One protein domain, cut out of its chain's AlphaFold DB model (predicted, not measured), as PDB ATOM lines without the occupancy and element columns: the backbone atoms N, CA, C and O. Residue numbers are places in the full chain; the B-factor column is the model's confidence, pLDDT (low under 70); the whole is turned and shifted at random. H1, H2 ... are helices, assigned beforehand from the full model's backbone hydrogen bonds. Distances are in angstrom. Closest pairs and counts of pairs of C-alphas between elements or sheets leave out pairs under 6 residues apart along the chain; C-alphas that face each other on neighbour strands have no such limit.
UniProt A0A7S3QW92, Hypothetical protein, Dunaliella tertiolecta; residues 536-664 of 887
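What this domain is: This is residues 536 to 664 of the 887 residues of the protein "Hypothetical protein" of Dunaliella tertiolecta (UniProt A0A7S3QW92). Short helices are stacked in a zigzag row along one long axis, H1 and H2 at one end, H4 and H5 in the middle, H8 and H9 at the other end. From H2 to H6 the chain folds back with each new helix, and H7 crosses H5 steeply before H9 closes the stack. The printed part has 129 residues with nine named helices, H1 to H9 in order, and no named strand; its class is all helix. It is only just loose, close to compact, with a radius of gyration of the C-alphas of 17.1 A and spans of 51 by 30 by 21 A.

How they stand to each other: Start at the longest helix, H9, residues 652 to 664. With residues 652 to 656 alone it touches H7, residues 620 to 629, at a shallow tilt of 26 degrees, the same way; the closest C-alphas, of Asp 628 and Arg 655, are 6.3 A apart. H8, residues 636 to 640, is close to H9 but not clearly touching, with the C-alphas of Pro 636 and Ile 659 closest at 7.6 A. H7 touches H5, residues 593 to 603, at a steep tilt of 55 degrees, with Ile 593 and Leu 626 closest, their C-alphas 6.5 A apart. H6, residues 606 to 616, and H7 only just touch, only at the corner by their link, with 3 pairs of C-alphas within 8 A; the closest are those of Ala 616 and Thr 623, 4.9 A apart. H4, residues 579 to 590, forms with H5 and H6 an up and down bundle, each helix running against the one before. H4 and H5 are a hairpin at 12 degrees, their closest C-alphas those of Ile 586 and Ala 596, 6.1 A apart. H3, residues 566 to 575, makes a hairpin with H4; the C-alphas of Val 570 and Ala 582 come closest, at 4.7 A. H2, residues 553 to 562, makes another with H3, with the C-alphas of Cys 560 and Gln 569 closest at 6.0 A. H1, residues 536 to 542, touches H3 with the C-alphas of Leu 537 and Glu 568 closest at 6.0 A, but is apart from H2. In every helix but H7, with 5 of 6, each O i to N i+4 pair is within hydrogen-bond range.

Where its parts are: Find C-alpha 536 at (22.224, 29.541, -23.939), where H1 begins. H5 runs 15.5 A from C-alpha 593 at (33.686, 17.380, -8.813), and H4 spans 15.4 A. H9 runs 18.0 A to C-alpha 664 at (25.473, -1.921, 4.656).

The domain as a whole: Look for the C-alphas of Gly 547 and Gly 646, the two farthest apart at 55.5 A. The printed part has no cut, and the link from H8 to H9, 11 residues, is long. The mean pLDDT of the printed part is 73.4; among the residues under 70 are 537 to 552 and 629 to 638.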
ATOM      1  N   LEU A 536      21.850  30.385 -22.803       70.38
ATOM      2  CA  LEU A 536      22.224  29.541 -23.939       70.38
ATOM      3  C   LEU A 536      21.988  28.045 -23.642       70.38
ATOM      4  O   LEU A 536      21.520  27.332 -24.525       70.38
ATOM      5  N   LEU A 537      22.198  27.577 -22.403       69.56
ATOM      6  CA  LEU A 537      21.810  26.223 -21.977       69.56
ATOM      7  C   LEU A 537      20.291  26.021 -22.024       69.56
ATOM      8  O   LEU A 537      19.838  24.983 -22.504       69.56
ATOM      9  N   ASP A 538      19.496  27.006 -21.597       69.38
ATOM     10  CA  ASP A 538      18.029  26.944 -21.694       69.38
ATOM     11  C   ASP A 538      17.572  26.815 -23.158       69.38
ATOM     12  O   ASP A 538      16.718  25.990 -23.482       69.38
ATOM     13  N   MET A 539      18.196  27.562 -24.078       64.19
ATOM     14  CA  MET A 539      17.938  27.435 -25.517       64.19
ATOM     15  C   MET A 539      18.348  26.059 -26.068       64.19
ATOM     16  O   MET A 539      17.561  25.430 -26.772       64.19
ATOM     17  N   LEU A 540      19.544  25.565 -25.729       67.38
ATOM     18  CA  LEU A 540      20.084  24.279 -26.202       67.38
ATOM     19  C   LEU A 540      19.423  23.047 -25.542       67.38
ATOM     20  O   LEU A 540      19.558  21.916 -26.025       67.38
ATOM     21  N   SER A 541      18.719  23.233 -24.423       67.38
ATOM     22  CA  SER A 541      17.901  22.205 -23.767       67.38
ATOM     23  C   SER A 541      16.457  22.216 -24.259       67.38
ATOM     24  O   SER A 541      15.943  21.152 -24.613       67.38
ATOM     25  N   GLY A 542      15.854  23.398 -24.425       60.62
ATOM     26  CA  GLY A 542      14.563  23.573 -25.094       60.62
ATOM     27  C   GLY A 542      14.573  23.092 -26.551       60.62
ATOM     28  O   GLY A 542      13.639  22.417 -26.985       60.62
ATOM     29  N   SER A 543      15.671  23.306 -27.288       53.84
ATOM     30  CA  SER A 543      15.853  22.807 -28.661       53.84
ATOM     31  C   SER A 543      16.071  21.286 -28.759       53.84
ATOM     32  O   SER A 543      16.463  20.781 -29.808       53.84
ATOM     33  N   GLY A 544      15.860  20.530 -27.677       49.69
ATOM     34  CA  GLY A 544      15.898  19.068 -27.684       49.69
ATOM     35  C   GLY A 544      14.624  18.396 -28.213       49.69
ATOM     36  O   GLY A 544      14.617  17.173 -28.353       49.69
ATOM     37  N   GLY A 545      13.554  19.157 -28.466       46.53
ATOM     38  CA  GLY A 545      12.276  18.639 -28.960       46.53
ATOM     39  C   GLY A 545      12.319  18.170 -30.420       46.53
ATOM     40  O   GLY A 545      13.001  18.757 -31.261       46.53
ATOM     41  N   ALA A 546      11.547  17.126 -30.736       35.78
ATOM     42  CA  ALA A 546      11.371  16.623 -32.099       35.78
ATOM     43  C   ALA A 546      10.608  17.650 -32.960       35.78
ATOM     44  O   ALA A 546       9.380  17.662 -32.984       35.78
ATOM     45  N   GLY A 547      11.355  18.532 -33.625       43.66
ATOM     46  CA  GLY A 547      10.839  19.708 -34.334       43.66
ATOM     47  C   GLY A 547      11.775  20.921 -34.267       43.66
ATOM     48  O   GLY A 547      11.615  21.850 -35.049       43.66
ATOM     49  N   ALA A 548      12.777  20.913 -33.381       50.84
ATOM     50  CA  ALA A 548      13.814  21.937 -33.377       50.84
ATOM     51  C   ALA A 548      14.627  21.932 -34.690       50.84
ATOM     52  O   ALA A 548      14.868  20.858 -35.258       50.84
ATOM     53  N   PRO A 549      15.086  23.104 -35.169       51.66
ATOM     54  CA  PRO A 549      15.942  23.177 -36.341       51.66
ATOM     55  C   PRO A 549      17.259  22.473 -36.011       51.66
ATOM     56  O   PRO A 549      17.735  22.521 -34.874       51.66
ATOM     57  N   LEU A 550      17.848  21.805 -37.004       50.97
ATOM     58  CA  LEU A 550      19.111  21.081 -36.853       50.97
ATOM     59  C   LEU A 550      20.259  22.074 -36.622       50.97
ATOM     60  O   LEU A 550      20.973  22.445 -37.553       50.97
ATOM     61  N   ILE A 551      20.421  22.507 -35.370       61.78
ATOM     62  CA  ILE A 551      21.570  23.275 -34.899       61.78
ATOM     63  C   ILE A 551      22.822  22.441 -35.203       61.78
ATOM     64  O   ILE A 551      22.936  21.326 -34.680       61.78
ATOM     65  N   PRO A 552      23.772  22.936 -36.019       67.69
ATOM     66  CA  PRO A 552      25.011  22.216 -36.255       67.69
ATOM     67  C   PRO A 552      25.845  22.251 -34.967       67.69
ATOM     68  O   PRO A 552      26.467  23.258 -34.633       67.69
ATOM     69  N   LEU A 553      25.820  21.146 -34.217       73.75
ATOM     70  CA  LEU A 553      26.466  21.031 -32.901       73.75
ATOM     71  C   LEU A 553      27.971  21.344 -32.962       73.75
ATOM     72  O   LEU A 553      28.520  21.898 -32.017       73.75
ATOM     73  N   GLU A 554      28.617  21.040 -34.090       76.50
ATOM     74  CA  GLU A 554      30.039  21.292 -34.340       76.50
ATOM     75  C   GLU A 554      30.381  22.788 -34.422       76.50
ATOM     76  O   GLU A 554      31.350  23.224 -33.802       76.50
ATOM     77  N   SER A 555      29.584  23.597 -35.134       72.12
ATOM     78  CA  SER A 555      29.826  25.046 -35.207       72.12
ATOM     79  C   SER A 555      29.394  25.753 -33.925       72.12
ATOM     80  O   SER A 555      30.091  26.655 -33.467       72.12
ATOM     81  N   ALA A 556      28.320  25.281 -33.282       73.62
ATOM     82  CA  ALA A 556      27.942  25.728 -31.944       73.62
ATOM     83  C   ALA A 556      29.091  25.524 -30.940       73.62
ATOM     84  O   ALA A 556      29.419  26.430 -30.176       73.62
ATOM     85  N   LEU A 557      29.737  24.358 -30.983       78.25
ATOM     86  CA  LEU A 557      30.880  24.025 -30.144       78.25
ATOM     87  C   LEU A 557      32.105  24.899 -30.451       78.25
ATOM     88  O   LEU A 557      32.715  25.393 -29.509       78.25
ATOM     89  N   ALA A 558      32.430  25.150 -31.724       81.31
ATOM     90  CA  ALA A 558      33.548  26.022 -32.100       81.31
ATOM     91  C   ALA A 558      33.383  27.455 -31.551       81.31
ATOM     92  O   ALA A 558      34.310  28.005 -30.957       81.31
ATOM     93  N   VAL A 559      32.175  28.020 -31.655       79.25
ATOM     94  CA  VAL A 559      31.827  29.326 -31.067       79.25
ATOM     95  C   VAL A 559      31.914  29.283 -29.535       79.25
ATOM     96  O   VAL A 559      32.472  30.185 -28.910       79.25
ATOM     97  N   CYS A 560      31.410  28.221 -28.898       79.75
ATOM     98  CA  CYS A 560      31.501  28.085 -27.442       79.75
ATOM     99  C   CYS A 560      32.953  27.952 -26.952       79.75
ATOM    100  O   CYS A 560      33.255  28.426 -25.855       79.75
ATOM    101  N   GLU A 561      33.842  27.321 -27.729       82.44
ATOM    102  CA  GLU A 561      35.284  27.230 -27.455       82.44
ATOM    103  C   GLU A 561      35.965  28.602 -27.511       82.44
ATOM    104  O   GLU A 561      36.677  28.950 -26.566       82.44
ATOM    105  N   GLU A 562      35.697  29.397 -28.552       82.50
ATOM    106  CA  GLU A 562      36.237  30.755 -28.717       82.50
ATOM    107  C   GLU A 562      35.837  31.679 -27.553       82.50
ATOM    108  O   GLU A 562      36.680  32.371 -26.979       82.50
ATOM    109  N   HIS A 563      34.576  31.607 -27.119       75.88
ATOM    110  CA  HIS A 563      34.045  32.397 -26.001       75.88
ATOM    111  C   HIS A 563      34.284  31.778 -24.604       75.88
ATOM    112  O   HIS A 563      33.836  32.332 -23.604       75.88
ATOM    113  N   ASN A 564      34.993  30.643 -24.499       79.44
ATOM    114  CA  ASN A 564      35.269  29.926 -23.240       79.44
ATOM    115  C   ASN A 564      34.027  29.573 -22.377       79.44
ATOM    116  O   ASN A 564      34.123  29.444 -21.157       79.44
ATOM    117  N   MET A 565      32.867  29.342 -22.999       78.56
ATOM    118  CA  MET A 565      31.625  28.955 -22.310       78.56
ATOM    119  C   MET A 565      31.634  27.465 -21.918       78.56
ATOM    120  O   MET A 565      31.177  26.605 -22.672       78.56
ATOM    121  N   VAL A 566      32.225  27.132 -20.765       78.06
ATOM    122  CA  VAL A 566      32.549  25.734 -20.411       78.06
ATOM    123  C   VAL A 566      31.315  24.872 -20.113       78.06
ATOM    124  O   VAL A 566      31.272  23.720 -20.541       78.06
ATOM    125  N   ALA A 567      30.295  25.396 -19.427       76.94
ATOM    126  CA  ALA A 567      29.092  24.615 -19.107       76.94
ATOM    127  C   ALA A 567      28.312  24.235 -20.384       76.94
ATOM    128  O   ALA A 567      27.868  23.097 -20.549       76.94
ATOM    129  N   GLU A 568      28.232  25.170 -21.327       79.19
ATOM    130  CA  GLU A 568      27.677  25.010 -22.666       79.19
ATOM    131  C   GLU A 568      28.488  24.010 -23.511       79.19
ATOM    132  O   GLU A 568      27.900  23.115 -24.124       79.19
ATOM    133  N   GLN A 569      29.829  24.081 -23.485       81.44
ATOM    134  CA  GLN A 569      30.713  23.095 -24.136       81.44
ATOM    135  C   GLN A 569      30.450  21.668 -23.627       81.44
ATOM    136  O   GLN A 569      30.312  20.744 -24.429       81.44
ATOM    137  N   VAL A 570      30.354  21.484 -22.307       83.06
ATOM    138  CA  VAL A 570      30.108  20.180 -21.664       83.06
ATOM    139  C   VAL A 570      28.758  19.601 -22.083       83.06
ATOM    140  O   VAL A 570      28.668  18.420 -22.429       83.06
ATOM    141  N   TYR A 571      27.717  20.434 -22.126       80.62
ATOM    142  CA  TYR A 571      26.390  20.032 -22.584       80.62
ATOM    143  C   TYR A 571      26.375  19.625 -24.071       80.62
ATOM    144  O   TYR A 571      25.830  18.574 -24.422       80.62
ATOM    145  N   LEU A 572      27.012  20.414 -24.945       79.81
ATOM    146  CA  LEU A 572      27.121  20.114 -26.378       79.81
ATOM    147  C   LEU A 572      27.904  18.817 -26.629       79.81
ATOM    148  O   LEU A 572      27.409  17.929 -27.321       79.81
ATOM    149  N   LEU A 573      29.077  18.659 -26.011       81.62
ATOM    150  CA  LEU A 573      29.898  17.447 -26.119       81.62
ATOM    151  C   LEU A 573      29.173  16.201 -25.593       81.62
ATOM    152  O   LEU A 573      29.269  15.135 -26.203       81.62
ATOM    153  N   GLY A 574      28.393  16.349 -24.516       80.12
ATOM    154  CA  GLY A 574      27.528  15.299 -23.982       80.12
ATOM    155  C   GLY A 574      26.431  14.846 -24.952       80.12
ATOM    156  O   GLY A 574      26.092  13.665 -24.954       80.12
ATOM    157  N   ARG A 575      25.912  15.738 -25.813       76.25
ATOM    158  CA  ARG A 575      24.982  15.376 -26.904       76.25
ATOM    159  C   ARG A 575      25.677  14.870 -28.169       76.25
ATOM    160  O   ARG A 575      25.090  14.071 -28.890       76.25
ATOM    161  N   MET A 576      26.910  15.299 -28.433       77.25
ATOM    162  CA  MET A 576      27.737  14.797 -29.541       77.25
ATOM    163  C   MET A 576      28.334  13.404 -29.273       77.25
ATOM    164  O   MET A 576      28.973  12.838 -30.155       77.25
ATOM    165  N   GLY A 577      28.171  12.857 -28.061       76.56
ATOM    166  CA  GLY A 577      28.747  11.571 -27.655       76.56
ATOM    167  C   GLY A 577      30.248  11.617 -27.345       76.56
ATOM    168  O   GLY A 577      30.841  10.585 -27.052       76.56
ATOM    169  N   ASN A 578      30.879  12.796 -27.360       83.25
ATOM    170  CA  ASN A 578      32.295  12.959 -27.020       83.25
ATOM    171  C   ASN A 578      32.458  13.261 -25.521       83.25
ATOM    172  O   ASN A 578      32.945  14.316 -25.104       83.25
ATOM    173  N   ALA A 579      31.982  12.320 -24.706       80.19
ATOM    174  CA  ALA A 579      31.880  12.474 -23.262       80.19
ATOM    175  C   ALA A 579      33.250  12.545 -22.564       80.19
ATOM    176  O   ALA A 579      33.378  13.271 -21.583       80.19
ATOM    177  N   SER A 580      34.295  11.900 -23.095       80.88
ATOM    178  CA  SER A 580      35.659  11.994 -22.547       80.88
ATOM    179  C   SER A 580      36.215  13.417 -22.651       80.88
ATOM    180  O   SER A 580      36.771  13.943 -21.691       80.88
ATOM    181  N   ARG A 581      36.011  14.099 -23.792       83.31
ATOM    182  CA  ARG A 581      36.426  15.504 -23.957       83.31
ATOM    183  C   ARG A 581      35.615  16.445 -23.062       83.31
ATOM    184  O   ARG A 581      36.178  17.401 -22.537       83.31
ATOM    185  N   ALA A 582      34.326  16.162 -22.856       84.31
ATOM    186  CA  ALA A 582      33.500  16.895 -21.895       84.31
ATOM    187  C   ALA A 582      34.019  16.721 -20.461       84.31
ATOM    188  O   ALA A 582      34.203  17.706 -19.755       84.31
ATOM    189  N   LEU A 583      34.312  15.482 -20.057       83.50
ATOM    190  CA  LEU A 583      34.826  15.144 -18.734       83.50
ATOM    191  C   LEU A 583      36.155  15.855 -18.452       83.50
ATOM    192  O   LEU A 583      36.282  16.496 -17.411       83.50
ATOM    193  N   HIS A 584      37.093  15.827 -19.403       80.94
ATOM    194  CA  HIS A 584      38.337  16.595 -19.316       80.94
ATOM    195  C   HIS A 584      38.094  18.107 -19.201       80.94
ATOM    196  O   HIS A 584      38.765  18.757 -18.413       80.94
ATOM    197  N   LEU A 585      37.106  18.684 -19.895       83.25
ATOM    198  CA  LEU A 585      36.785  20.111 -19.751       83.25
ATOM    199  C   LEU A 585      36.186  20.472 -18.383       83.25
ATOM    200  O   LEU A 585      36.520  21.533 -17.859       83.25
ATOM    201  N   ILE A 586      35.348  19.618 -17.781       81.81
ATOM    202  CA  ILE A 586      34.878  19.830 -16.395       81.81
ATOM    203  C   ILE A 586      36.079  19.785 -15.442       81.81
ATOM    204  O   ILE A 586      36.272  20.683 -14.626       81.81
ATOM    205  N   ILE A 587      36.912  18.757 -15.597       79.00
ATOM    206  CA  ILE A 587      38.083  18.496 -14.765       79.00
ATOM    207  C   ILE A 587      39.122  19.630 -14.844       79.00
ATOM    208  O   ILE A 587      39.530  20.144 -13.806       79.00
ATOM    209  N   ASP A 588      39.522  20.037 -16.051       79.75
ATOM    210  CA  ASP A 588      40.647  20.955 -16.279       79.75
ATOM    211  C   ASP A 588      40.253  22.444 -16.197       79.75
ATOM    212  O   ASP A 588      41.130  23.290 -16.016       79.75
ATOM    213  N   LYS A 589      38.966  22.797 -16.379       75.00
ATOM    214  CA  LYS A 589      38.506  24.204 -16.393       75.00
ATOM    215  C   LYS A 589      37.506  24.586 -15.300       75.00
ATOM    216  O   LYS A 589      37.439  25.771 -14.979       75.00
ATOM    217  N   LEU A 590      36.694  23.657 -14.787       70.25
ATOM    218  CA  LEU A 590      35.702  23.963 -13.742       70.25
ATOM    219  C   LEU A 590      36.161  23.529 -12.346       70.25
ATOM    220  O   LEU A 590      35.700  24.111 -11.371       70.25
ATOM    221  N   GLU A 591      37.023  22.509 -12.247       71.19
ATOM    222  CA  GLU A 591      37.403  21.830 -10.991       71.19
ATOM    223  C   GLU A 591      36.186  21.320 -10.167       71.19
ATOM    224  O   GLU A 591      36.315  20.908  -9.011       71.19
ATOM    225  N   ASP A 592      34.990  21.294 -10.775       75.88
ATOM    226  CA  ASP A 592      33.719  20.965 -10.129       75.88
ATOM    227  C   ASP A 592      33.464  19.449 -10.155       75.88
ATOM    228  O   ASP A 592      33.005  18.846 -11.132       75.88
ATOM    229  N   ILE A 593      33.802  18.821  -9.033       72.38
ATOM    230  CA  ILE A 593      33.686  17.380  -8.813       72.38
ATOM    231  C   ILE A 593      32.227  16.891  -8.762       72.38
ATOM    232  O   ILE A 593      31.950  15.888  -9.427       72.38
ATOM    233  N   PRO A 594      31.275  17.514  -8.030       73.81
ATOM    234  CA  PRO A 594      29.884  17.066  -8.077       73.81
ATOM    235  C   PRO A 594      29.270  17.184  -9.483       73.81
ATOM    236  O   PRO A 594      28.574  16.253  -9.893       73.81
ATOM    237  N   GLN A 595      29.587  18.226 -10.264       77.44
ATOM    238  CA  GLN A 595      29.137  18.328 -11.656       77.44
ATOM    239  C   GLN A 595      29.760  17.238 -12.548       77.44
ATOM    240  O   GLN A 595      29.058  16.645 -13.370       77.44
ATOM    241  N   ALA A 596      31.046  16.911 -12.366       79.06
ATOM    242  CA  ALA A 596      31.689  15.801 -13.076       79.06
ATOM    243  C   ALA A 596      31.022  14.448 -12.761       79.06
ATOM    244  O   ALA A 596      30.744  13.659 -13.666       79.06
ATOM    245  N   ILE A 597      30.711  14.195 -11.486       76.06
ATOM    246  CA  ILE A 597      30.024  12.980 -11.020       76.06
ATOM    247  C   ILE A 597      28.610  12.888 -11.606       76.06
ATOM    248  O   ILE A 597      28.202  11.814 -12.049       76.06
ATOM    249  N   GLU A 598      27.862  13.995 -11.645       78.19
ATOM    250  CA  GLU A 598      26.527  14.036 -12.245       78.19
ATOM    251  C   GLU A 598      26.566  13.807 -13.764       78.19
ATOM    252  O   GLU A 598      25.766  13.026 -14.287       78.19
ATOM    253  N   PHE A 599      27.547  14.388 -14.464       81.12
ATOM    254  CA  PHE A 599      27.751  14.169 -15.895       81.12
ATOM    255  C   PHE A 599      28.053  12.696 -16.218       81.12
ATOM    256  O   PHE A 599      27.369  12.097 -17.053       81.12
ATOM    257  N   VAL A 600      29.015  12.071 -15.526       79.75
ATOM    258  CA  VAL A 600      29.367  10.655 -15.757       79.75
ATOM    259  C   VAL A 600      28.207   9.720 -15.379       79.75
ATOM    260  O   VAL A 600      27.887   8.790 -16.125       79.75
ATOM    261  N   ARG A 601      27.486  10.014 -14.287       77.62
ATOM    262  CA  ARG A 601      26.241   9.316 -13.910       77.62
ATOM    263  C   ARG A 601      25.163   9.410 -14.999       77.62
ATOM    264  O   ARG A 601      24.407   8.453 -15.175       77.62
ATOM    265  N   GLY A 602      25.090  10.526 -15.724       76.69
ATOM    266  CA  GLY A 602      24.182  10.712 -16.858       76.69
ATOM    267  C   GLY A 602      24.529   9.843 -18.073       76.69
ATOM    268  O   GLY A 602      23.623   9.294 -18.699       76.69
ATOM    269  N   GLN A 603      25.820   9.677 -18.375       74.81
ATOM    270  CA  GLN A 603      26.303   8.989 -19.584       74.81
ATOM    271  C   GLN A 603      26.328   7.450 -19.478       74.81
ATOM    272  O   GLN A 603      26.269   6.775 -20.501       74.81
ATOM    273  N   ARG A 604      26.346   6.884 -18.258       67.00
ATOM    274  CA  ARG A 604      26.355   5.421 -17.995       67.00
ATOM    275  C   ARG A 604      27.524   4.652 -18.638       67.00
ATOM    276  O   ARG A 604      27.357   3.492 -19.010       67.00
ATOM    277  N   ASP A 605      28.683   5.288 -18.746       77.25
ATOM    278  CA  ASP A 605      29.905   4.686 -19.281       77.25
ATOM    279  C   ASP A 605      30.910   4.407 -18.149       77.25
ATOM    280  O   ASP A 605      31.245   5.297 -17.360       77.25
ATOM    281  N   ASP A 606      31.383   3.163 -18.068       71.38
ATOM    282  CA  ASP A 606      32.361   2.712 -17.077       71.38
ATOM    283  C   ASP A 606      33.787   3.209 -17.399       71.38
ATOM    284  O   ASP A 606      34.586   3.418 -16.481       71.38
ATOM    285  N   GLU A 607      34.114   3.481 -18.671       79.62
ATOM    286  CA  GLU A 607      35.425   4.021 -19.063       79.62
ATOM    287  C   GLU A 607      35.601   5.476 -18.595       79.62
ATOM    288  O   GLU A 607      36.690   5.878 -18.175       79.62
ATOM    289  N   LEU A 608      34.519   6.260 -18.573       81.56
ATOM    290  CA  LEU A 608      34.516   7.612 -18.004       81.56
ATOM    291  C   LEU A 608      34.710   7.597 -16.482       81.56
ATOM    292  O   LEU A 608      35.401   8.465 -15.942       81.56
ATOM    293  N   TRP A 609      34.162   6.600 -15.777       79.19
ATOM    294  CA  TRP A 609      34.452   6.408 -14.353       79.19
ATOM    295  C   TRP A 609      35.925   6.061 -14.120       79.19
ATOM    296  O   TRP A 609      36.523   6.583 -13.181       79.19
ATOM    297  N   GLU A 610      36.537   5.225 -14.965       79.12
ATOM    298  CA  GLU A 610      37.980   4.939 -14.919       79.12
ATOM    299  C   GLU A 610      38.822   6.206 -15.142       79.12
ATOM    300  O   GLU A 610      39.764   6.448 -14.383       79.12
ATOM    301  N   GLN A 611      38.458   7.046 -16.117       80.31
ATOM    302  CA  GLN A 611      39.121   8.327 -16.384       80.31
ATOM    303  C   GLN A 611      39.004   9.287 -15.191       80.31
ATOM    304  O   GLN A 611      40.033   9.746 -14.686       80.31
ATOM    305  N   LEU A 612      37.791   9.506 -14.663       81.69
ATOM    306  CA  LEU A 612      37.552  10.337 -13.475       81.69
ATOM    307  C   LEU A 612      38.322   9.813 -12.252       81.69
ATOM    308  O   LEU A 612      38.962  10.592 -11.549       81.69
ATOM    309  N   MET A 613      38.309   8.496 -12.008       76.75
ATOM    310  CA  MET A 613      39.082   7.877 -10.925       76.75
ATOM    311  C   MET A 613      40.589   8.079 -11.122       76.75
ATOM    312  O   MET A 613      41.281   8.400 -10.160       76.75
ATOM    313  N   SER A 614      41.110   7.915 -12.341       78.94
ATOM    314  CA  SER A 614      42.541   8.091 -12.621       78.94
ATOM    315  C   SER A 614      43.019   9.519 -12.343       78.94
ATOM    316  O   SER A 614      44.091   9.697 -11.766       78.94
ATOM    317  N   TRP A 615      42.195  10.522 -12.665       77.94
ATOM    318  CA  TRP A 615      42.475  11.922 -12.366       77.94
ATOM    319  C   TRP A 615      42.345  12.228 -10.870       77.94
ATOM    320  O   TRP A 615      43.259  12.800 -10.276       77.94
ATOM    321  N   ALA A 616      41.258  11.785 -10.232       73.81
ATOM    322  CA  ALA A 616      40.995  12.056  -8.819       73.81
ATOM    323  C   ALA A 616      42.019  11.399  -7.875       73.81
ATOM    324  O   ALA A 616      42.206  11.858  -6.753       73.81
ATOM    325  N   LEU A 617      42.710  10.336  -8.309       76.12
ATOM    326  CA  LEU A 617      43.845   9.740  -7.587       76.12
ATOM    327  C   LEU A 617      45.135  10.584  -7.679       76.12
ATOM    328  O   LEU A 617      46.084  10.320  -6.940       76.12
ATOM    329  N   GLY A 618      45.178  11.589  -8.560       74.44
ATOM    330  CA  GLY A 618      46.306  12.504  -8.738       74.44
ATOM    331  C   GLY A 618      46.432  13.580  -7.655       74.44
ATOM    332  O   GLY A 618      47.541  14.061  -7.418       74.44
ATOM    333  N   SER A 619      45.346  13.944  -6.959       76.44
ATOM    334  CA  SER A 619      45.384  14.944  -5.880       76.44
ATOM    335  C   SER A 619      44.492  14.568  -4.679       76.44
ATOM    336  O   SER A 619      43.336  14.184  -4.846       76.44
ATOM    337  N   PRO A 620      44.989  14.689  -3.429       71.94
ATOM    338  CA  PRO A 620      44.305  14.152  -2.245       71.94
ATOM    339  C   PRO A 620      43.023  14.910  -1.867       71.94
ATOM    340  O   PRO A 620      42.170  14.372  -1.159       71.94
ATOM    341  N   GLU A 621      42.882  16.155  -2.322       73.62
ATOM    342  CA  GLU A 621      41.688  16.978  -2.110       73.62
ATOM    343  C   GLU A 621      40.543  16.521  -3.024       73.62
ATOM    344  O   GLU A 621      39.421  16.323  -2.547       73.62
ATOM    345  N   THR A 622      40.846  16.230  -4.295       74.38
ATOM    346  CA  THR A 622      39.864  15.747  -5.278       74.38
ATOM    347  C   THR A 622      39.451  14.302  -4.994       74.38
ATOM    348  O   THR A 622      38.255  14.010  -4.997       74.38
ATOM    349  N   THR A 623      40.389  13.422  -4.593       76.25
ATOM    350  CA  THR A 623      40.053  12.087  -4.051       76.25
ATOM    351  C   THR A 623      39.058  12.209  -2.894       76.25
ATOM    352  O   THR A 623      38.126  11.418  -2.767       76.25
ATOM    353  N   GLY A 624      39.258  13.212  -2.034       73.00
ATOM    354  CA  GLY A 624      38.412  13.476  -0.880       73.00
ATOM    355  C   GLY A 624      36.984  13.868  -1.255       73.00
ATOM    356  O   GLY A 624      36.043  13.255  -0.762       73.00
ATOM    357  N   ALA A 625      36.824  14.868  -2.122       75.12
ATOM    358  CA  ALA A 625      35.510  15.338  -2.562       75.12
ATOM    359  C   ALA A 625      34.769  14.307  -3.435       75.12
ATOM    360  O   ALA A 625      33.545  14.211  -3.352       75.12
ATOM    361  N   LEU A 626      35.494  13.481  -4.199       78.31
ATOM    362  CA  LEU A 626      34.929  12.320  -4.887       78.31
ATOM    363  C   LEU A 626      34.322  11.335  -3.867       78.31
ATOM    364  O   LEU A 626      33.159  10.963  -3.989       78.31
ATOM    365  N   LEU A 627      35.063  10.977  -2.810       75.75
ATOM    366  CA  LEU A 627      34.593  10.068  -1.751       75.75
ATOM    367  C   LEU A 627      33.386  10.583  -0.945       75.75
ATOM    368  O   LEU A 627      32.685   9.760  -0.364       75.75
ATOM    369  N   ASP A 628      33.117  11.892  -0.916       75.75
ATOM    370  CA  ASP A 628      31.901  12.445  -0.292       75.75
ATOM    371  C   ASP A 628      30.631  12.220  -1.140       75.75
ATOM    372  O   ASP A 628      29.529  12.212  -0.596       75.75
ATOM    373  N   HIS A 629      30.769  12.038  -2.460       69.75
ATOM    374  CA  HIS A 629      29.650  12.033  -3.416       69.75
ATOM    375  C   HIS A 629      29.438  10.684  -4.135       69.75
ATOM    376  O   HIS A 629      28.484  10.540  -4.903       69.75
ATOM    377  N   ILE A 630      30.271   9.666  -3.878       67.69
ATOM    378  CA  ILE A 630      30.065   8.294  -4.382       67.69
ATOM    379  C   ILE A 630      28.950   7.596  -3.584       67.69
ATOM    380  O   ILE A 630      29.183   6.735  -2.736       67.69
ATOM    381  N   GLY A 631      27.703   7.949  -3.888       60.66
ATOM    382  CA  GLY A 631      26.530   7.206  -3.436       60.66
ATOM    383  C   GLY A 631      26.271   5.989  -4.329       60.66
ATOM    384  O   GLY A 631      25.857   6.152  -5.472       60.66
ATOM    385  N   GLY A 632      26.502   4.775  -3.818       62.84
ATOM    386  CA  GLY A 632      25.959   3.494  -4.320       62.84
ATOM    387  C   GLY A 632      26.342   3.001  -5.730       62.84
ATOM    388  O   GLY A 632      26.115   1.829  -6.028       62.84
ATOM    389  N   HIS A 633      26.905   3.843  -6.602       59.31
ATOM    390  CA  HIS A 633      27.104   3.532  -8.027       59.31
ATOM    391  C   HIS A 633      28.468   2.921  -8.380       59.31
ATOM    392  O   HIS A 633      28.563   2.204  -9.371       59.31
ATOM    393  N   ILE A 634      29.511   3.162  -7.578       67.06
ATOM    394  CA  ILE A 634      30.859   2.618  -7.811       67.06
ATOM    395  C   ILE A 634      31.190   1.616  -6.707       67.06
ATOM    396  O   ILE A 634      30.975   1.888  -5.527       67.06
ATOM    397  N   ASN A 635      31.781   0.477  -7.075       66.75
ATOM    398  CA  ASN A 635      32.324  -0.466  -6.102       66.75
ATOM    399  C   ASN A 635      33.440   0.204  -5.271       66.75
ATOM    400  O   ASN A 635      34.508   0.494  -5.816       66.75
ATOM    401  N   PRO A 636      33.280   0.389  -3.945       63.84
ATOM    402  CA  PRO A 636      34.254   1.117  -3.129       63.84
ATOM    403  C   PRO A 636      35.587   0.363  -3.040       63.84
ATOM    404  O   PRO A 636      36.651   0.963  -2.907       63.84
ATOM    405  N   LEU A 637      35.543  -0.963  -3.203       66.94
ATOM    406  CA  LEU A 637      36.715  -1.828  -3.308       66.94
ATOM    407  C   LEU A 637      37.619  -1.464  -4.498       66.94
ATOM    408  O   LEU A 637      38.832  -1.633  -4.388       66.94
ATOM    409  N   SER A 638      37.067  -0.956  -5.604       68.38
ATOM    410  CA  SER A 638      37.842  -0.540  -6.782       68.38
ATOM    411  C   SER A 638      38.683   0.704  -6.495       68.38
ATOM    412  O   SER A 638      39.832   0.780  -6.920       68.38
ATOM    413  N   ILE A 639      38.140   1.640  -5.714       70.19
ATOM    414  CA  ILE A 639      38.815   2.884  -5.322       70.19
ATOM    415  C   ILE A 639      39.841   2.602  -4.220       70.19
ATOM    416  O   ILE A 639      41.008   2.966  -4.345       70.19
ATOM    417  N   ILE A 640      39.445   1.862  -3.176       70.69
ATOM    418  CA  ILE A 640      40.317   1.504  -2.045       70.69
ATOM    419  C   ILE A 640      41.552   0.714  -2.511       70.69
ATOM    420  O   ILE A 640      42.637   0.907  -1.970       70.69
ATOM    421  N   ARG A 641      41.422  -0.147  -3.533       72.56
ATOM    422  CA  ARG A 641      42.554  -0.898  -4.112       72.56
ATOM    423  C   ARG A 641      43.496  -0.062  -4.984       72.56
ATOM    424  O   ARG A 641      44.620  -0.502  -5.202       72.56
ATOM    425  N   ARG A 642      43.051   1.089  -5.506       69.50
ATOM    426  CA  ARG A 642      43.835   1.968  -6.399       69.50
ATOM    427  C   ARG A 642      44.442   3.181  -5.671       69.50
ATOM    428  O   ARG A 642      45.225   3.904  -6.280       69.50
ATOM    429  N   LEU A 643      44.142   3.386  -4.384       71.50
ATOM    430  CA  LEU A 643      44.755   4.434  -3.556       71.50
ATOM    431  C   LEU A 643      46.284   4.233  -3.430       71.50
ATOM    432  O   LEU A 643      46.711   3.175  -2.957       71.50
ATOM    433  N   PRO A 644      47.127   5.232  -3.765       66.81
ATOM    434  CA  PRO A 644      48.567   5.140  -3.550       66.81
ATOM    435  C   PRO A 644      48.910   5.099  -2.056       66.81
ATOM    436  O   PRO A 644      48.516   5.981  -1.284       66.81
ATOM    437  N   SER A 645      49.695   4.101  -1.644       55.69
ATOM    438  CA  SER A 645      50.174   3.964  -0.267       55.69
ATOM    439  C   SER A 645      51.122   5.112   0.103       55.69
ATOM    440  O   SER A 645      52.277   5.118  -0.318       55.69
ATOM    441  N   GLY A 646      50.639   6.067   0.903       62.31
ATOM    442  CA  GLY A 646      51.417   7.218   1.385       62.31
ATOM    443  C   GLY A 646      50.734   8.583   1.241       62.31
ATOM    444  O   GLY A 646      51.268   9.576   1.728       62.31
ATOM    445  N   THR A 647      49.558   8.661   0.609       65.44
ATOM    446  CA  THR A 647      48.806   9.920   0.464       65.44
ATOM    447  C   THR A 647      48.045  10.291   1.746       65.44
ATOM    448  O   THR A 647      47.312   9.487   2.320       65.44
ATOM    449  N   SER A 648      48.209  11.534   2.213       63.50
ATOM    450  CA  SER A 648      47.505  12.058   3.393       63.50
ATOM    451  C   SER A 648      46.167  12.677   2.985       63.50
ATOM    452  O   SER A 648      46.076  13.883   2.760       63.50
ATOM    453  N   ILE A 649      45.125  11.850   2.860       70.25
ATOM    454  CA  ILE A 649      43.770  12.312   2.520       70.25
ATOM    455  C   ILE A 649      43.043  12.756   3.804       70.25
ATOM    456  O   ILE A 649      42.797  11.924   4.690       70.25
ATOM    457  N   PRO A 650      42.656  14.040   3.943       69.50
ATOM    458  CA  PRO A 650      41.933  14.511   5.118       69.50
ATOM    459  C   PRO A 650      40.554  13.843   5.224       69.50
ATOM    460  O   PRO A 650      39.879  13.593   4.226       69.50
ATOM    461  N   ARG A 651      40.124  13.548   6.459       71.94
ATOM    462  CA  ARG A 651      38.816  12.936   6.795       71.94
ATOM    463  C   ARG A 651      38.506  11.591   6.112       71.94
ATOM    464  O   ARG A 651      37.366  11.138   6.158       71.94
ATOM    465  N   LEU A 652      39.510  10.898   5.559       78.69
ATOM    466  CA  LEU A 652      39.342   9.591   4.905       78.69
ATOM    467  C   LEU A 652      38.622   8.561   5.795       78.69
ATOM    468  O   LEU A 652      37.805   7.792   5.302       78.69
ATOM    469  N   ARG A 653      38.887   8.566   7.110       78.38
ATOM    470  CA  ARG A 653      38.208   7.684   8.074       78.38
ATOM    471  C   ARG A 653      36.694   7.909   8.082       78.38
ATOM    472  O   ARG A 653      35.952   6.942   7.971       78.38
ATOM    473  N   ASP A 654      36.260   9.160   8.211       80.12
ATOM    474  CA  ASP A 654      34.842   9.527   8.297       80.12
ATOM    475  C   ASP A 654      34.122   9.152   6.989       80.12
ATOM    476  O   ASP A 654      33.069   8.516   7.013       80.12
ATOM    477  N   ARG A 655      34.763   9.449   5.849       76.81
ATOM    478  CA  ARG A 655      34.297   9.126   4.489       76.81
ATOM    479  C   ARG A 655      34.132   7.621   4.267       76.81
ATOM    480  O   ARG A 655      33.071   7.164   3.851       76.81
ATOM    481  N   VAL A 656      35.147   6.826   4.613       78.44
ATOM    482  CA  VAL A 656      35.096   5.357   4.495       78.44
ATOM    483  C   VAL A 656      34.053   4.752   5.438       78.44
ATOM    484  O   VAL A 656      33.391   3.789   5.057       78.44
ATOM    485  N   ILE A 657      33.854   5.313   6.638       83.25
ATOM    486  CA  ILE A 657      32.767   4.888   7.533       83.25
ATOM    487  C   ILE A 657      31.404   5.150   6.882       83.25
ATOM    488  O   ILE A 657      30.603   4.220   6.859       83.25
ATOM    489  N   SER A 658      31.172   6.342   6.311       80.56
ATOM    490  CA  SER A 658      29.919   6.675   5.608       80.56
ATOM    491  C   SER A 658      29.633   5.684   4.481       80.56
ATOM    492  O   SER A 658      28.599   5.023   4.485       80.56
ATOM    493  N   ILE A 659      30.611   5.467   3.596       79.12
ATOM    494  CA  ILE A 659      30.508   4.512   2.487       79.12
ATOM    495  C   ILE A 659      30.169   3.102   3.005       79.12
ATOM    496  O   ILE A 659      29.271   2.446   2.485       79.12
ATOM    497  N   ILE A 660      30.839   2.621   4.060       80.69
ATOM    498  CA  ILE A 660      30.556   1.297   4.638       80.69
ATOM    499  C   ILE A 660      29.150   1.238   5.254       80.69
ATOM    500  O   ILE A 660      28.481   0.209   5.126       80.69
ATOM    501  N   THR A 661      28.678   2.301   5.913       83.06
ATOM    502  CA  THR A 661      27.305   2.345   6.436       83.06
ATOM    503  C   THR A 661      26.270   2.364   5.320       83.06
ATOM    504  O   THR A 661      25.296   1.622   5.420       83.06
ATOM    505  N   ASP A 662      26.512   3.098   4.235       81.19
ATOM    506  CA  ASP A 662      25.596   3.211   3.097       81.19
ATOM    507  C   ASP A 662      25.504   1.887   2.323       81.19
ATOM    508  O   ASP A 662      24.413   1.371   2.080       81.19
ATOM    509  N   PHE A 663      26.634   1.228   2.045       80.12
ATOM    510  CA  PHE A 663      26.622  -0.115   1.450       80.12
ATOM    511  C   PHE A 663      25.981  -1.160   2.369       80.12
ATOM    512  O   PHE A 663      25.304  -2.075   1.889       80.12
ATOM    513  N   ARG A 664      26.137  -1.034   3.694       83.50
ATOM    514  CA  ARG A 664      25.473  -1.921   4.656       83.50
ATOM    515  C   ARG A 664      23.959  -1.705   4.672       83.50
ATOM    516  O   ARG A 664      23.231  -2.700   4.682       83.50
TER     517      ARG A 664